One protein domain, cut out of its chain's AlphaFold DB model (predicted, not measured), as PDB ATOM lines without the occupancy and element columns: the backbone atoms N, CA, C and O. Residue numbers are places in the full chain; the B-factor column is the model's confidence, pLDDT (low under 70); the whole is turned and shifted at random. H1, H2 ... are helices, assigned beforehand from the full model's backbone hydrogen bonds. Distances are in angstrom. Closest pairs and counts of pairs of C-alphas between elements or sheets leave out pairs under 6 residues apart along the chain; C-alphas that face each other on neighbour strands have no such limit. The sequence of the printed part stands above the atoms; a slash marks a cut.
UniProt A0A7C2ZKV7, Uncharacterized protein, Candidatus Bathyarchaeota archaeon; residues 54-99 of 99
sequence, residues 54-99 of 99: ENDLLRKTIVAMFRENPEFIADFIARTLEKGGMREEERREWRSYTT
ATOM      1  N   GLU A  54     -10.339   3.500 -41.705       89.88
ATOM      2  CA  GLU A  54     -10.298   2.666 -40.499       89.88
ATOM      3  C   GLU A  54     -11.443   1.642 -40.482       89.88
ATOM      4  O   GLU A  54     -12.409   1.738 -39.732       89.88
ATOM      5  N   ASN A  55     -11.342   0.653 -41.369       95.06
ATOM      6  CA  ASN A  55     -12.245  -0.481 -41.466       95.06
ATOM      7  C   ASN A  55     -11.427  -1.775 -41.534       95.06
ATOM      8  O   ASN A  55     -10.758  -2.049 -42.532       95.06
ATOM      9  N   ASP A  56     -11.496  -2.578 -40.473       94.50
ATOM     10  CA  ASP A  56     -10.665  -3.778 -40.322       94.50
ATOM     11  C   ASP A  56     -10.900  -4.819 -41.415       94.50
ATOM     12  O   ASP A  56      -9.946  -5.432 -41.893       94.50
ATOM     13  N   LEU A  57     -12.155  -5.027 -41.822       96.75
ATOM     14  CA  LEU A  57     -12.485  -6.006 -42.856       96.75
ATOM     15  C   LEU A  57     -11.891  -5.587 -44.202       96.75
ATOM     16  O   LEU A  57     -11.252  -6.400 -44.867       96.75
ATOM     17  N   LEU A  58     -12.049  -4.315 -44.577       93.81
ATOM     18  CA  LEU A  58     -11.467  -3.768 -45.797       93.81
ATOM     19  C   LEU A  58      -9.939  -3.854 -45.765       93.81
ATOM     20  O   LEU A  58      -9.347  -4.386 -46.699       93.81
ATOM     21  N   ARG A  59      -9.304  -3.380 -44.687       95.38
ATOM     22  CA  ARG A  59      -7.840  -3.394 -44.547       95.38
ATOM     23  C   ARG A  59      -7.281  -4.813 -44.668       95.38
ATOM     24  O   ARG A  59      -6.361  -5.032 -45.449       95.38
ATOM     25  N   LYS A  60      -7.883  -5.792 -43.981       96.00
ATOM     26  CA  LYS A  60      -7.494  -7.212 -44.087       96.00
ATOM     27  C   LYS A  60      -7.706  -7.773 -45.493       96.00
ATOM     28  O   LYS A  60      -6.863  -8.523 -45.974       96.00
ATOM     29  N   THR A  61      -8.801  -7.396 -46.154       96.50
ATOM     30  CA  THR A  61      -9.092  -7.823 -47.531       96.50
ATOM     31  C   THR A  61      -8.042  -7.289 -48.502       96.50
ATOM     32  O   THR A  61      -7.511  -8.054 -49.298       96.50
ATOM     33  N   ILE A  62      -7.677  -6.009 -48.401       96.00
ATOM     34  CA  ILE A  62      -6.658  -5.413 -49.270       96.00
ATOM     35  C   ILE A  62      -5.281  -6.040 -49.034       96.00
ATOM     36  O   ILE A  62      -4.591  -6.332 -50.006       96.00
ATOM     37  N   VAL A  63      -4.897  -6.317 -47.782       96.38
ATOM     38  CA  VAL A  63      -3.647  -7.045 -47.493       96.38
ATOM     39  C   VAL A  63      -3.662  -8.438 -48.125       96.38
ATOM     40  O   VAL A  63      -2.681  -8.829 -48.752       96.38
ATOM     41  N   ALA A  64      -4.769  -9.179 -48.015       96.88
ATOM     42  CA  ALA A  64      -4.891 -10.497 -48.638       96.88
ATOM     43  C   ALA A  64      -4.762 -10.420 -50.168       96.88
ATOM     44  O   ALA A  64      -3.982 -11.165 -50.752       96.88
ATOM     45  N   MET A  65      -5.446  -9.463 -50.803       97.50
ATOM     46  CA  MET A  65      -5.338  -9.239 -52.247       97.50
ATOM     47  C   MET A  65      -3.910  -8.854 -52.657       97.50
ATOM     48  O   MET A  65      -3.416  -9.335 -53.674       97.50
ATOM     49  N   PHE A  66      -3.229  -8.011 -51.873       96.94
ATOM     50  CA  PHE A  66      -1.845  -7.620 -52.143       96.94
ATOM     51  C   PHE A  66      -0.894  -8.818 -52.092       96.94
ATOM     52  O   PHE A  66      -0.012  -8.929 -52.933       96.94
ATOM     53  N   ARG A  67      -1.090  -9.748 -51.150       95.81
ATOM     54  CA  ARG A  67      -0.293 -10.983 -51.081       95.81
ATOM     55  C   ARG A  67      -0.490 -11.887 -52.304       95.81
ATOM     56  O   ARG A  67       0.429 -12.618 -52.653       95.81
ATOM     57  N   GLU A  68      -1.660 -11.848 -52.943       97.44
ATOM     58  CA  GLU A  68      -1.941 -12.623 -54.160       97.44
ATOM     59  C   GLU A  68      -1.396 -11.963 -55.436       97.44
ATOM     60  O   GLU A  68      -0.938 -12.665 -56.336       97.44
ATOM     61  N   ASN A  69      -1.460 -10.631 -55.541       97.44
ATOM     62  CA  ASN A  69      -1.009  -9.889 -56.722       97.44
ATOM     63  C   ASN A  69      -0.511  -8.476 -56.345       97.44
ATOM     64  O   ASN A  69      -1.257  -7.495 -56.480       97.44
ATOM     65  N   PRO A  70       0.724  -8.355 -55.831       96.00
ATOM     66  CA  PRO A  70       1.197  -7.121 -55.214       96.00
ATOM     67  C   PRO A  70       1.314  -5.972 -56.215       96.00
ATOM     68  O   PRO A  70       0.913  -4.849 -55.898       96.00
ATOM     69  N   GLU A  71       1.785  -6.242 -57.435       96.94
ATOM     70  CA  GLU A  71       1.942  -5.232 -58.480       96.94
ATOM     71  C   GLU A  71       0.592  -4.616 -58.846       96.94
ATOM     72  O   GLU A  71       0.448  -3.395 -58.811       96.94
ATOM     73  N   PHE A  72      -0.425  -5.440 -59.128       97.25
ATOM     74  CA  PHE A  72      -1.748  -4.939 -59.500       97.25
ATOM     75  C   PHE A  72      -2.402  -4.135 -58.373       97.25
ATOM     76  O   PHE A  72      -3.028  -3.105 -58.634       97.25
ATOM     77  N   ILE A  73      -2.288  -4.604 -57.126       96.12
ATOM     78  CA  ILE A  73      -2.946  -3.963 -55.985       96.12
ATOM     79  C   ILE A  73      -2.278  -2.639 -55.627       96.12
ATOM     80  O   ILE A  73      -2.997  -1.659 -55.419       96.12
ATOM     81  N   ALA A  74      -0.945  -2.567 -55.627       94.00
ATOM     82  CA  ALA A  74      -0.228  -1.304 -55.441       94.00
ATOM     83  C   ALA A  74      -0.644  -0.271 -56.500       94.00
ATOM     84  O   ALA A  74      -1.046   0.845 -56.166       94.00
ATOM     85  N   ASP A  75      -0.649  -0.687 -57.764       95.94
ATOM     86  CA  ASP A  75      -1.081   0.116 -58.903       95.94
ATOM     87  C   ASP A  75      -2.534   0.596 -58.781       95.94
ATOM     88  O   ASP A  75      -2.868   1.745 -59.086       95.94
ATOM     89  N   PHE A  76      -3.433  -0.295 -58.364       94.44
ATOM     90  CA  PHE A  76      -4.844   0.020 -58.192       94.44
ATOM     91  C   PHE A  76      -5.057   1.051 -57.082       94.44
ATOM     92  O   PHE A  76      -5.815   2.006 -57.281       94.44
ATOM     93  N   ILE A  77      -4.381   0.882 -55.942       91.31
ATOM     94  CA  ILE A  77      -4.447   1.822 -54.819       91.31
ATOM     95  C   ILE A  77      -3.904   3.184 -55.256       91.31
ATOM     96  O   ILE A  77      -4.615   4.175 -55.102       91.31
ATOM     97  N   ALA A  78      -2.720   3.235 -55.875       92.44
ATOM     98  CA  ALA A  78      -2.113   4.478 -56.353       92.44
ATOM     99  C   ALA A  78      -3.054   5.253 -57.293       92.44
ATOM    100  O   ALA A  78      -3.413   6.396 -57.009       92.44
ATOM    101  N   ARG A  79      -3.577   4.595 -58.341       93.94
ATOM    102  CA  ARG A  79      -4.542   5.211 -59.275       93.94
ATOM    103  C   ARG A  79      -5.834   5.662 -58.597       93.94
ATOM    104  O   ARG A  79      -6.467   6.619 -59.042       93.94
ATOM    105  N   THR A  80      -6.285   4.944 -57.571       90.31
ATOM    106  CA  THR A  80      -7.508   5.294 -56.835       90.31
ATOM    107  C   THR A  80      -7.284   6.520 -55.955       90.31
ATOM    108  O   THR A  80      -8.145   7.398 -55.924       90.31
ATOM    109  N   LEU A  81      -6.129   6.615 -55.292       86.44
ATOM    110  CA  LEU A  81      -5.751   7.769 -54.478       86.44
ATOM    111  C   LEU A  81      -5.564   9.026 -55.334       86.44
ATOM    112  O   LEU A  81      -6.106  10.069 -54.979       86.44
ATOM    113  N   GLU A  82      -4.911   8.924 -56.494       87.31
ATOM    114  CA  GLU A  82      -4.771  10.040 -57.444       87.31
ATOM    115  C   GLU A  82      -6.136  10.583 -57.901       87.31
ATOM    116  O   GLU A  82      -6.392  11.788 -57.856       87.31
ATOM    117  N   LYS A  83      -7.067   9.689 -58.262       84.25
ATOM    118  CA  LYS A  83      -8.444  10.064 -58.635       84.25
ATOM    119  C   LYS A  83      -9.250  10.619 -57.458       84.25
ATOM    120  O   LYS A  83     -10.142  11.442 -57.654       84.25
ATOM    121  N   GLY A  84      -8.981  10.139 -56.245       69.94
ATOM    122  CA  GLY A  84      -9.584  10.635 -55.010       69.94
ATOM    123  C   GLY A  84      -9.123  12.052 -54.664       69.94
ATOM    124  O   GLY A  84      -9.959  12.872 -54.296       69.94
ATOM    125  N   GLY A  85      -7.835  12.353 -54.864       56.53
ATOM    126  CA  GLY A  85      -7.257  13.693 -54.708       56.53
ATOM    127  C   GLY A  85      -7.828  14.710 -55.699       56.53
ATOM    128  O   GLY A  85      -8.173  15.819 -55.300       56.53
ATOM    129  N   MET A  86      -8.066  14.308 -56.954       45.22
ATOM    130  CA  MET A  86      -8.754  15.155 -57.946       45.22
ATOM    131  C   MET A  86     -10.189  15.534 -57.529       45.22
ATOM    132  O   MET A  86     -10.660  16.631 -57.828       45.22
ATOM    133  N   ARG A  87     -10.890  14.675 -56.773       51.59
ATOM    134  CA  ARG A  87     -12.269  14.952 -56.327       51.59
ATOM    135  C   ARG A  87     -12.374  16.010 -55.229       51.59
ATOM    136  O   ARG A  87     -13.460  16.563 -55.056       51.59
ATOM    137  N   GLU A  88     -11.318  16.293 -54.463       52.84
ATOM    138  CA  GLU A  88     -11.344  17.387 -53.478       52.84
ATOM    139  C   GLU A  88     -11.214  18.768 -54.134       52.84
ATOM    140  O   GLU A  88     -11.877  19.711 -53.691       52.84
ATOM    141  N   GLU A  89     -10.443  18.882 -55.219       50.06
ATOM    142  CA  GLU A  89     -10.354  20.103 -56.030       50.06
ATOM    143  C   GLU A  89     -11.658  20.357 -56.797       50.06
ATOM    144  O   GLU A  89     -12.233  21.438 -56.661       50.06
ATOM    145  N   GLU A  90     -12.227  19.337 -57.451       48.81
ATOM    146  CA  GLU A  90     -13.548  19.437 -58.094       48.81
ATOM    147  C   GLU A  90     -14.662  19.761 -57.073       48.81
ATOM    148  O   GLU A  90     -15.547  20.573 -57.342       48.81
ATOM    149  N   ARG A  91     -14.623  19.200 -55.851       46.28
ATOM    150  CA  ARG A  91     -15.585  19.549 -54.781       46.28
ATOM    151  C   ARG A  91     -15.444  20.987 -54.281       46.28
ATOM    152  O   ARG A  91     -16.453  21.577 -53.888       46.28
ATOM    153  N   ARG A  92     -14.227  21.540 -54.233       51.91
ATOM    154  CA  ARG A  92     -14.000  22.957 -53.891       51.91
ATOM    155  C   ARG A  92     -14.537  23.873 -54.982       51.91
ATOM    156  O   ARG A  92     -15.210  24.849 -54.660       51.91
ATOM    157  N   GLU A  93     -14.298  23.526 -56.240       50.97
ATOM    158  CA  GLU A  93     -14.749  24.303 -57.391       50.97
ATOM    159  C   GLU A  93     -16.287  24.335 -57.479       50.97
ATOM    160  O   GLU A  93     -16.885  25.409 -57.537       50.97
ATOM    161  N   TRP A  94     -16.965  23.195 -57.310       42.00
ATOM    162  CA  TRP A  94     -18.436  23.136 -57.265       42.00
ATOM    163  C   TRP A  94     -19.066  23.938 -56.113       42.00
ATOM    164  O   TRP A  94     -20.146  24.511 -56.278       42.00
ATOM    165  N   ARG A  95     -18.401  24.034 -54.951       46.72
ATOM    166  CA  ARG A  95     -18.854  24.887 -53.834       46.72
ATOM    167  C   ARG A  95     -18.717  26.382 -54.132       46.72
ATOM    168  O   ARG A  95     -19.513  27.162 -53.619       46.72
ATOM    169  N   SER A  96     -17.756  26.773 -54.972       58.72
ATOM    170  CA  SER A  96     -17.572  28.172 -55.388       58.72
ATOM    171  C   SER A  96     -18.626  28.666 -56.385       58.72
ATOM    172  O   SER A  96     -18.855  29.865 -56.475       58.72
ATOM    173  N   TYR A  97     -19.311  27.753 -57.082       49.31
ATOM    174  CA  TYR A  97     -20.420  28.073 -57.991       49.31
ATOM    175  C   TYR A  97     -21.810  27.986 -57.342       49.31
ATOM    176  O   TYR A  97     -22.814  28.262 -57.995       49.31
ATOM    177  N   THR A  98     -21.890  27.553 -56.082       46.69
ATOM    178  CA  THR A  98     -23.158  27.335 -55.358       46.69
ATOM    179  C   THR A  98     -23.279  28.159 -54.073       46.69
ATOM    180  O   THR A  98     -24.254  27.993 -53.339       46.69
ATOM    181  N   THR A  99     -22.325  29.065 -53.828       46.06
ATOM    182  CA  THR A  99     -22.387  30.134 -52.816       46.06
ATOM    183  C   THR A  99     -22.426  31.475 -53.533       46.06
ATOM    184  O   THR A  99     -23.193  32.355 -53.090       46.06
TER     185      THR A  99
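Overview. This is residues 54 to 99 of the 99 residues of an uncharacterized protein of Candidatus Bathyarchaeota archaeon (UniProt A0A7C2ZKV7). Two helices meet near their ends as a lopsided V, with the short arm H1 first and the long arm H2 after a sharp corner. Most of H2 sticks out, residues 78 to 96, and makes the longest axis. The printed part has 46 residues, with H1 then H2 and no named strand, and is all helix. It is extended, with a radius of gyration of the C-alphas of 15.3 A and spans of 47 by 22 by 8 A.

Arrangement. H1, residues 56 to 68, touches H2, residues 70 to 96, with residues 62 to 66 alone, and H2 touches H1 with residues 72 to 74 alone. Their closest C-alphas, those of Phe 66 and Ile 73, are 5.4 A apart. They run opposite ways at a steep tilt of 45 degrees. Each O i to N i+4 pair in H1 is within hydrogen-bond range, and 21 of 23 in H2.

Along the chain. H1 begins at C-alpha 56, (-10.665, -3.778, -40.322), and is 18.6 A long from first to last C-alpha. H2 is 40.0 A long and ends at C-alpha 96, (-17.572, 28.172, -55.388).

Size, cuts and confidence. The farthest C-alphas, Glu 68 and Thr 99, are 47.4 A apart. The printed part has no cut, and the link from H1 to H2 is tight. Residues 84 to 99 have pLDDT under 70.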